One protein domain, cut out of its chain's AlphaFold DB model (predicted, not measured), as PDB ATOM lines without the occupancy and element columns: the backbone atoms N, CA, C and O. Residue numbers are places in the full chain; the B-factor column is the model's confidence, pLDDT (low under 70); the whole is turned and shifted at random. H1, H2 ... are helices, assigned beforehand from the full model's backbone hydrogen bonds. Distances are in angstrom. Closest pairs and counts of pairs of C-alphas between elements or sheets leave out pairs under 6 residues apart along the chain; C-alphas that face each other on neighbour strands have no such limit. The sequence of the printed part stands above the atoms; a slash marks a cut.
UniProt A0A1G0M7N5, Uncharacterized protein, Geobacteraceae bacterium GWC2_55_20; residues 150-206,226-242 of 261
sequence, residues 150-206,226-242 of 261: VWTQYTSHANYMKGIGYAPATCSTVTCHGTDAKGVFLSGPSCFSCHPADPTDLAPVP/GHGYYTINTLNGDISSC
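This is residues 150 to 206 and 226 to 242 of the 261 residues of an uncharacterized protein of Geobacteraceae bacterium GWC2_55_20 (UniProt A0A1G0M7N5). What is the main picture? Little regular structure: a long winding coil, residues 164 to 206, with the short helix H1 at one end of the whole and, beyond a cut, H2 toward the other. What makes it up? The printed part has 74 residues with two named helices, H1 then H2, holding 18 of them, and no named strand; the class is all helix. It is loose, with a radius of gyration of the C-alphas of 14.4 A, and spans 43 by 28 by 25 A.

How does H1 stand to H2? H1, residues 154 to 163, and H2, residues 226 to 233, are apart. Residues 152 to 157, of which 154 to 157 belong to H1, stand free. Are the backbones well paired? Every O i to N i+4 pair is within hydrogen-bond range in H1, and 3 of 4 in H2.

Where is H1? It runs 14.1 A from C-alpha 154 at (32.416, 9.976, -43.934) to C-alpha 163. Where is H2? It runs 10.5 A to C-alpha 233 at (25.250, 19.803, -23.027).

Where is the cut? Residues 207 to 225 are not printed; C-alphas 206 and 226 are 24.0 A apart. Where is confidence low? pLDDT is under 70 at residues 152, 202 to 206 and 226 to 242.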
ATOM      1  N   VAL A 150      22.170  11.155 -47.042       76.31
ATOM      2  CA  VAL A 150      23.342  10.403 -47.483       76.31
ATOM      3  C   VAL A 150      24.645  10.915 -46.862       76.31
ATOM      4  O   VAL A 150      25.512  10.093 -46.615       76.31
ATOM      5  N   TRP A 151      24.795  12.201 -46.524       76.38
ATOM      6  CA  TRP A 151      26.054  12.802 -46.036       76.38
ATOM      7  C   TRP A 151      26.390  12.512 -44.569       76.38
ATOM      8  O   TRP A 151      27.399  12.991 -44.061       76.38
ATOM      9  N   THR A 152      25.567  11.741 -43.862       65.31
ATOM     10  CA  THR A 152      25.804  11.404 -42.445       65.31
ATOM     11  C   THR A 152      26.992  10.456 -42.230       65.31
ATOM     12  O   THR A 152      27.417  10.257 -41.095       65.31
ATOM     13  N   GLN A 153      27.560   9.904 -43.308       74.06
ATOM     14  CA  GLN A 153      28.729   9.026 -43.286       74.06
ATOM     15  C   GLN A 153      29.949   9.703 -43.926       74.06
ATOM     16  O   GLN A 153      29.814  10.392 -44.939       74.06
ATOM     17  N   TYR A 154      31.150   9.441 -43.397       72.38
ATOM     18  CA  TYR A 154      32.416   9.976 -43.934       72.38
ATOM     19  C   TYR A 154      32.586   9.724 -45.431       72.38
ATOM     20  O   TYR A 154      32.928  10.638 -46.177       72.38
ATOM     21  N   THR A 155      32.287   8.506 -45.887       77.62
ATOM     22  CA  THR A 155      32.374   8.127 -47.304       77.62
ATOM     23  C   THR A 155      31.475   9.000 -48.175       77.62
ATOM     24  O   THR A 155      31.861   9.427 -49.259       77.62
ATOM     25  N   SER A 156      30.282   9.318 -47.685       81.62
ATOM     26  CA  SER A 156      29.346  10.177 -48.395       81.62
ATOM     27  C   SER A 156      29.750  11.645 -48.367       81.62
ATOM     28  O   SER A 156      29.546  12.328 -49.366       81.62
ATOM     29  N   HIS A 157      30.350  12.125 -47.272       83.06
ATOM     30  CA  HIS A 157      30.950  13.459 -47.221       83.06
ATOM     31  C   HIS A 157      32.059  13.592 -48.272       83.06
ATOM     32  O   HIS A 157      32.009  14.499 -49.100       83.06
ATOM     33  N   ALA A 158      32.999  12.643 -48.319       82.19
ATOM     34  CA  ALA A 158      34.078  12.637 -49.306       82.19
ATOM     35  C   ALA A 158      33.549  12.572 -50.751       82.19
ATOM     36  O   ALA A 158      33.984  13.339 -51.611       82.19
ATOM     37  N   ASN A 159      32.565  11.708 -51.021       84.62
ATOM     38  CA  ASN A 159      31.935  11.605 -52.339       84.62
ATOM     39  C   ASN A 159      31.200  12.886 -52.744       84.62
ATOM     40  O   ASN A 159      31.258  13.279 -53.907       84.62
ATOM     41  N   TYR A 160      30.525  13.548 -51.802       85.88
ATOM     42  CA  TYR A 160      29.880  14.826 -52.073       85.88
ATOM     43  C   TYR A 160      30.904  15.919 -52.376       85.88
ATOM     44  O   TYR A 160      30.781  16.589 -53.400       85.88
ATOM     45  N   MET A 161      31.940  16.045 -51.541       84.88
ATOM     46  CA  MET A 161      33.029  16.996 -51.765       84.88
ATOM     47  C   MET A 161      33.663  16.777 -53.140       84.88
ATOM     48  O   MET A 161      33.832  17.732 -53.889       84.88
ATOM     49  N   LYS A 162      33.892  15.522 -53.540       86.06
ATOM     50  CA  LYS A 162      34.334  15.177 -54.899       86.06
ATOM     51  C   LYS A 162      33.340  15.626 -55.974       86.06
ATOM     52  O   LYS A 162      33.754  16.162 -56.998       86.06
ATOM     53  N   GLY A 163      32.043  15.419 -55.750       85.12
ATOM     54  CA  GLY A 163      30.971  15.819 -56.665       85.12
ATOM     55  C   GLY A 163      30.895  17.329 -56.910       85.12
ATOM     56  O   GLY A 163      30.534  17.742 -58.006       85.12
ATOM     57  N   ILE A 164      31.294  18.145 -55.929       84.50
ATOM     58  CA  ILE A 164      31.401  19.608 -56.067       84.50
ATOM     59  C   ILE A 164      32.822  20.083 -56.419       84.50
ATOM     60  O   ILE A 164      33.125  21.266 -56.279       84.50
ATOM     61  N   GLY A 165      33.712  19.180 -56.844       87.00
ATOM     62  CA  GLY A 165      35.084  19.521 -57.234       87.00
ATOM     63  C   GLY A 165      35.972  19.983 -56.075       87.00
ATOM     64  O   GLY A 165      36.894  20.759 -56.291       87.00
ATOM     65  N   TYR A 166      35.682  19.530 -54.854       85.06
ATOM     66  CA  TYR A 166      36.378  19.893 -53.616       85.06
ATOM     67  C   TYR A 166      36.407  21.401 -53.361       85.06
ATOM     68  O   TYR A 166      37.409  21.950 -52.915       85.06
ATOM     69  N   ALA A 167      35.289  22.072 -53.640       86.00
ATOM     70  CA  ALA A 167      35.115  23.498 -53.406       86.00
ATOM     71  C   ALA A 167      34.442  23.752 -52.040       86.00
ATOM     72  O   ALA A 167      33.220  23.909 -51.990       86.00
ATOM     73  N   PRO A 168      35.187  23.835 -50.914       82.88
ATOM     74  CA  PRO A 168      34.592  24.029 -49.592       82.88
ATOM     75  C   PRO A 168      33.914  25.390 -49.443       82.88
ATOM     76  O   PRO A 168      33.135  25.564 -48.517       82.88
ATOM     77  N   ALA A 169      34.158  26.346 -50.346       86.19
ATOM     78  CA  ALA A 169      33.550  27.675 -50.316       86.19
ATOM     79  C   ALA A 169      32.010  27.648 -50.265       86.19
ATOM     80  O   ALA A 169      31.404  28.546 -49.690       86.19
ATOM     81  N   THR A 170      31.367  26.609 -50.811       85.88
ATOM     82  CA  THR A 170      29.905  26.438 -50.729       85.88
ATOM     83  C   THR A 170      29.426  26.051 -49.323       85.88
ATOM     84  O   THR A 170      28.280  26.317 -48.967       85.88
ATOM     85  N   CYS A 171      30.301  25.464 -48.504       88.19
ATOM     86  CA  CYS A 171      30.043  25.045 -47.123       88.19
ATOM     87  C   CYS A 171      30.613  26.036 -46.089       88.19
ATOM     88  O   CYS A 171      30.060  26.197 -44.997       88.19
ATOM     89  N   SER A 172      31.703  26.720 -46.437       91.25
ATOM     90  CA  SER A 172      32.422  27.710 -45.634       91.25
ATOM     91  C   SER A 172      31.714  29.066 -45.660       91.25
ATOM     92  O   SER A 172      32.222  30.061 -46.167       91.25
ATOM     93  N   THR A 173      30.494  29.105 -45.131       90.06
ATOM     94  CA  THR A 173      29.709  30.336 -44.962       90.06
ATOM     95  C   THR A 173      29.736  30.792 -43.508       90.06
ATOM     96  O   THR A 173      30.005  29.996 -42.608       90.06
ATOM     97  N   VAL A 174      29.377  32.052 -43.246       87.88
ATOM     98  CA  VAL A 174      29.252  32.595 -41.875       87.88
ATOM     99  C   VAL A 174      28.290  31.797 -40.979       87.88
ATOM    100  O   VAL A 174      28.384  31.879 -39.757       87.88
ATOM    101  N   THR A 175      27.382  31.024 -41.578       87.94
ATOM    102  CA  THR A 175      26.322  30.286 -40.881       87.94
ATOM    103  C   THR A 175      26.648  28.807 -40.696       87.94
ATOM    104  O   THR A 175      26.208  28.214 -39.714       87.94
ATOM    105  N   CYS A 176      27.389  28.188 -41.620       89.56
ATOM    106  CA  CYS A 176      27.606  26.739 -41.629       89.56
ATOM    107  C   CYS A 176      28.964  26.367 -41.025       89.56
ATOM    108  O   CYS A 176      29.026  26.025 -39.847       89.56
ATOM    109  N   HIS A 177      30.045  26.447 -41.807       91.12
ATOM    110  CA  HIS A 177      31.393  26.024 -41.393       91.12
ATOM    111  C   HIS A 177      32.405  27.171 -41.237       91.12
ATOM    112  O   HIS A 177      33.577  26.921 -40.961       91.12
ATOM    113  N   GLY A 178      31.954  28.419 -41.356       91.81
ATOM    114  CA  GLY A 178      32.757  29.623 -41.191       91.81
ATOM    115  C   GLY A 178      33.395  29.997 -42.518       91.81
ATOM    116  O   GLY A 178      33.798  29.121 -43.277       91.81
ATOM    117  N   THR A 179      33.501  31.290 -42.815       92.06
ATOM    118  CA  THR A 179      34.151  31.760 -44.054       92.06
ATOM    119  C   THR A 179      35.622  31.375 -44.139       92.06
ATOM    120  O   THR A 179      36.184  31.330 -45.228       92.06
ATOM    121  N   ASP A 180      36.230  31.048 -43.003       91.44
ATOM    122  CA  ASP A 180      37.596  30.562 -42.881       91.44
ATOM    123  C   ASP A 180      37.685  29.050 -42.619       91.44
ATOM    124  O   ASP A 180      38.767  28.568 -42.304       91.44
ATOM    125  N   ALA A 181      36.578  28.299 -42.726       90.62
ATOM    126  CA  ALA A 181      36.494  26.859 -42.456       90.62
ATOM    127  C   ALA A 181      36.862  26.434 -41.012       90.62
ATOM    128  O   ALA A 181      37.038  25.241 -40.717       90.62
ATOM    129  N   LYS A 182      36.964  27.380 -40.067       91.12
ATOM    130  CA  LYS A 182      37.273  27.096 -38.652       91.12
ATOM    131  C   LYS A 182      36.051  26.715 -37.822       91.12
ATOM    132  O   LYS A 182      36.151  26.539 -36.610       91.12
ATOM    133  N   GLY A 183      34.924  26.488 -38.483       90.19
ATOM    134  CA  GLY A 183      33.665  26.167 -37.843       90.19
ATOM    135  C   GLY A 183      32.939  27.420 -37.381       90.19
ATOM    136  O   GLY A 183      33.443  28.541 -37.432       90.19
ATOM    137  N   VAL A 184      31.713  27.206 -36.932       88.69
ATOM    138  CA  VAL A 184      30.824  28.263 -36.462       88.69
ATOM    139  C   VAL A 184      30.273  27.835 -35.117       88.69
ATOM    140  O   VAL A 184      29.797  26.706 -34.961       88.69
ATOM    141  N   PHE A 185      30.321  28.740 -34.140       84.56
ATOM    142  CA  PHE A 185      29.763  28.497 -32.814       84.56
ATOM    143  C   PHE A 185      28.323  27.976 -32.934       84.56
ATOM    144  O   PHE A 185      27.485  28.603 -33.573       84.56
ATOM    145  N   LEU A 186      28.046  26.810 -32.340       79.31
ATOM    146  CA  LEU A 186      26.729  26.158 -32.342       79.31
ATOM    147  C   LEU A 186      26.138  25.735 -33.704       79.31
ATOM    148  O   LEU A 186      24.991  25.280 -33.744       79.31
ATOM    149  N   SER A 187      26.890  25.810 -34.804       85.69
ATOM    150  CA  SER A 187      26.401  25.385 -36.121       85.69
ATOM    151  C   SER A 187      27.188  24.209 -36.695       85.69
ATOM    152  O   SER A 187      26.808  23.061 -36.435       85.69
ATOM    153  N   GLY A 188      28.241  24.464 -37.474       86.50
ATOM    154  CA  GLY A 188      29.067  23.444 -38.112       86.50
ATOM    155  C   GLY A 188      30.472  23.354 -37.507       86.50
ATOM    156  O   GLY A 188      31.028  24.365 -37.069       86.50
ATOM    157  N   PRO A 189      31.068  22.147 -37.473       88.19
ATOM    158  CA  PRO A 189      32.434  21.947 -36.996       88.19
ATOM    159  C   PRO A 189      33.466  22.596 -37.925       88.19
ATOM    160  O   PRO A 189      33.188  22.865 -39.095       88.19
ATOM    161  N   SER A 190      34.684  22.774 -37.412       89.88
ATOM    162  CA  SER A 190      35.835  23.151 -38.234       89.88
ATOM    163  C   SER A 190      36.241  22.022 -39.174       89.88
ATOM    164  O   SER A 190      36.426  20.889 -38.720       89.88
ATOM    165  N   CYS A 191      36.500  22.357 -40.438       88.19
ATOM    166  CA  CYS A 191      37.116  21.447 -41.401       88.19
ATOM    167  C   CYS A 191      38.513  20.998 -40.934       88.19
ATOM    168  O   CYS A 191      38.871  19.831 -41.088       88.19
ATOM    169  N   PHE A 192      39.258  21.879 -40.255       86.31
ATOM    170  CA  PHE A 192      40.596  21.597 -39.720       86.31
ATOM    171  C   PHE A 192      40.617  20.558 -38.595       86.31
ATOM    172  O   PHE A 192      41.682  20.039 -38.269       86.31
ATOM    173  N   SER A 193      39.456  20.201 -38.033       84.44
ATOM    174  CA  SER A 193      39.360  19.092 -37.071       84.44
ATOM    175  C   SER A 193      39.772  17.757 -37.701       84.44
ATOM    176  O   SER A 193      40.281  16.885 -37.002       84.44
ATOM    177  N   CYS A 194      39.550  17.612 -39.012       81.00
ATOM    178  CA  CYS A 194      39.894  16.420 -39.789       81.00
ATOM    179  C   CYS A 194      40.961  16.707 -40.862       81.00
ATOM    180  O   CYS A 194      41.741  15.815 -41.185       81.00
ATOM    181  N   HIS A 195      41.031  17.945 -41.368       82.19
ATOM    182  CA  HIS A 195      41.951  18.395 -42.420       82.19
ATOM    183  C   HIS A 195      42.924  19.467 -41.889       82.19
ATOM    184  O   HIS A 195      42.769  20.650 -42.192       82.19
ATOM    185  N   PRO A 196      43.908  19.099 -41.047       81.38
ATOM    186  CA  PRO A 196      44.697  20.059 -40.270       81.38
ATOM    187  C   PRO A 196      45.641  20.940 -41.102       81.38
ATOM    188  O   PRO A 196      46.044  21.994 -40.619       81.38
ATOM    189  N   ALA A 197      46.015  20.512 -42.310       81.12
ATOM    190  CA  ALA A 197      46.894  21.278 -43.194       81.12
ATOM    191  C   ALA A 197      46.097  22.254 -44.071       81.12
ATOM    192  O   ALA A 197      46.387  23.448 -44.086       81.12
ATOM    193  N   ASP A 198      45.079  21.748 -44.766       80.44
ATOM    194  CA  ASP A 198      44.243  22.520 -45.679       80.44
ATOM    195  C   ASP A 198      42.899  21.783 -45.886       80.44
ATOM    196  O   ASP A 198      42.903  20.580 -46.158       80.44
ATOM    197  N   PRO A 199      41.740  22.460 -45.757       76.38
ATOM    198  CA  PRO A 199      40.414  21.869 -45.963       76.38
ATOM    199  C   PRO A 199      40.135  21.412 -47.404       76.38
ATOM    200  O   PRO A 199      39.120  20.757 -47.640       76.38
ATOM    201  N   THR A 200      40.994  21.763 -48.362       74.50
ATOM    202  CA  THR A 200      40.959  21.291 -49.754       74.50
ATOM    203  C   THR A 200      41.912  20.127 -50.022       74.50
ATOM    204  O   THR A 200      41.842  19.522 -51.093       74.50
ATOM    205  N   ASP A 201      42.783  19.784 -49.067       70.81
ATOM    206  CA  ASP A 201      43.793  18.755 -49.276       70.81
ATOM    207  C   ASP A 201      43.166  17.354 -49.291       70.81
ATOM    208  O   ASP A 201      42.523  16.898 -48.339       70.81
ATOM    209  N   LEU A 202      43.364  16.685 -50.428       57.06
ATOM    210  CA  LEU A 202      42.943  15.316 -50.712       57.06
ATOM    211  C   LEU A 202      43.943  14.281 -50.221       57.06
ATOM    212  O   LEU A 202      43.676  13.087 -50.371       57.06
ATOM    213  N   ALA A 203      45.100  14.707 -49.705       51.41
ATOM    214  CA  ALA A 203      46.101  13.785 -49.223       51.41
ATOM    215  C   ALA A 203      45.468  12.911 -48.127       51.41
ATOM    216  O   ALA A 203      45.044  13.431 -47.089       51.41
ATOM    217  N   PRO A 204      45.379  11.581 -48.330       48.91
ATOM    218  CA  PRO A 204      45.068  10.694 -47.229       48.91
ATOM    219  C   PRO A 204      46.150  10.952 -46.193       48.91
ATOM    220  O   PRO A 204      47.313  10.687 -46.474       48.91
ATOM    221  N   VAL A 205      45.792  11.536 -45.046       49.56
ATOM    222  CA  VAL A 205      46.744  11.757 -43.958       49.56
ATOM    223  C   VAL A 205      47.194  10.361 -43.532       49.56
ATOM    224  O   VAL A 205      46.387   9.666 -42.906       49.56
ATOM    225  N   PRO A 206      48.410   9.901 -43.891       43.97
ATOM    226  CA  PRO A 206      48.701   8.469 -43.889       43.97
ATOM    227  C   PRO A 206      48.641   7.854 -42.489       43.97
ATOM    228  O   PRO A 206      48.388   6.664 -42.363       43.97
ATOM    229  N   GLY A 226      35.621  19.557 -28.700       44.97
ATOM    230  CA  GLY A 226      34.676  19.251 -27.622       44.97
ATOM    231  C   GLY A 226      34.311  20.406 -26.685       44.97
ATOM    232  O   GLY A 226      33.314  20.287 -25.981       44.97
ATOM    233  N   HIS A 227      35.027  21.536 -26.703       42.53
ATOM    234  CA  HIS A 227      34.743  22.654 -25.795       42.53
ATOM    235  C   HIS A 227      33.317  23.195 -25.950       42.53
ATOM    236  O   HIS A 227      32.622  23.366 -24.952       42.53
ATOM    237  N   GLY A 228      32.836  23.401 -27.181       47.81
ATOM    238  CA  GLY A 228      31.488  23.938 -27.410       47.81
ATOM    239  C   GLY A 228      30.371  22.932 -27.118       47.81
ATOM    240  O   GLY A 228      29.297  23.309 -26.666       47.81
ATOM    241  N   TYR A 229      30.616  21.639 -27.348       46.41
ATOM    242  CA  TYR A 229      29.603  20.604 -27.120       46.41
ATOM    243  C   TYR A 229      29.485  20.234 -25.634       46.41
ATOM    244  O   TYR A 229      28.376  20.048 -25.135       46.41
ATOM    245  N   TYR A 230      30.611  20.166 -24.916       49.56
ATOM    246  CA  TYR A 230      30.652  19.851 -23.487       49.56
ATOM    247  C   TYR A 230      30.085  20.990 -22.630       49.56
ATOM    248  O   TYR A 230      29.215  20.749 -21.796       49.56
ATOM    249  N   THR A 231      30.481  22.242 -22.888       48.31
ATOM    250  CA  THR A 231      29.946  23.408 -22.153       48.31
ATOM    251  C   THR A 231      28.428  23.515 -22.262       48.31
ATOM    252  O   THR A 231      27.756  23.822 -21.286       48.31
ATOM    253  N   ILE A 232      27.857  23.201 -23.423       50.66
ATOM    254  CA  ILE A 232      26.427  23.395 -23.674       50.66
ATOM    255  C   ILE A 232      25.593  22.220 -23.168       50.66
ATOM    256  O   ILE A 232      24.561  22.441 -22.545       50.66
ATOM    257  N   ASN A 233      26.042  20.982 -23.388       47.09
ATOM    258  CA  ASN A 233      25.250  19.803 -23.027       47.09
ATOM    259  C   ASN A 233      25.571  19.244 -21.636       47.09
ATOM    260  O   ASN A 233      24.757  18.513 -21.084       47.09
ATOM    261  N   THR A 234      26.749  19.548 -21.083       52.47
ATOM    262  CA  THR A 234      27.184  19.034 -19.769       52.47
ATOM    263  C   THR A 234      27.200  20.129 -18.708       52.47
ATOM    264  O   THR A 234      26.863  19.858 -17.561       52.47
ATOM    265  N   LEU A 235      27.534  21.369 -19.085       49.84
ATOM    266  CA  LEU A 235      27.616  22.498 -18.150       49.84
ATOM    267  C   LEU A 235      26.457  23.502 -18.284       49.84
ATOM    268  O   LEU A 235      26.482  24.534 -17.626       49.84
ATOM    269  N   ASN A 236      25.435  23.242 -19.116       56.91
ATOM    270  CA  ASN A 236      24.307  24.166 -19.351       56.91
ATOM    271  C   ASN A 236      24.729  25.602 -19.742       56.91
ATOM    272  O   ASN A 236      24.028  26.574 -19.471       56.91
ATOM    273  N   GLY A 237      25.884  25.749 -20.393       51.56
ATOM    274  CA  GLY A 237      26.450  27.048 -20.751       51.56
ATOM    275  C   GLY A 237      27.235  27.739 -19.631       51.56
ATOM    276  O   GLY A 237      27.671  28.870 -19.837       51.56
ATOM    277  N   ASP A 238      27.456  27.091 -18.483       53.31
ATOM    278  CA  ASP A 238      28.373  27.581 -17.455       53.31
ATOM    279  C   ASP A 238      29.832  27.381 -17.896       53.31
ATOM    280  O   ASP A 238      30.310  26.263 -18.091       53.31
ATOM    281  N   ILE A 239      30.540  28.498 -18.069       55.50
ATOM    282  CA  ILE A 239      31.948  28.554 -18.483       55.50
ATOM    283  C   ILE A 239      32.899  28.847 -17.312       55.50
ATOM    284  O   ILE A 239      34.106  28.981 -17.520       55.50
ATOM    285  N   SER A 240      32.384  28.977 -16.085       59.28
ATOM    286  CA  SER A 240      33.175  29.368 -14.911       59.28
ATOM    287  C   SER A 240      34.261  28.344 -14.560       59.28
ATOM    288  O   SER A 240      35.372  28.726 -14.191       59.28
ATOM    289  N   SER A 241      33.995  27.053 -14.776       52.25
ATOM    290  CA  SER A 241      34.965  25.963 -14.605       52.25
ATOM    291  C   SER A 241      36.044  25.933 -15.696       52.25
ATOM    292  O   SER A 241      37.153  25.451 -15.455       52.25
ATOM    293  N   CYS A 242      35.761  26.501 -16.873       48.91
ATOM    294  CA  CYS A 242      36.710  26.597 -17.981       48.91
ATOM    295  C   CYS A 242      37.702  27.755 -17.806       48.91
ATOM    296  O   CYS A 242      38.801  27.691 -18.339       48.91
TER     297      CYS A 242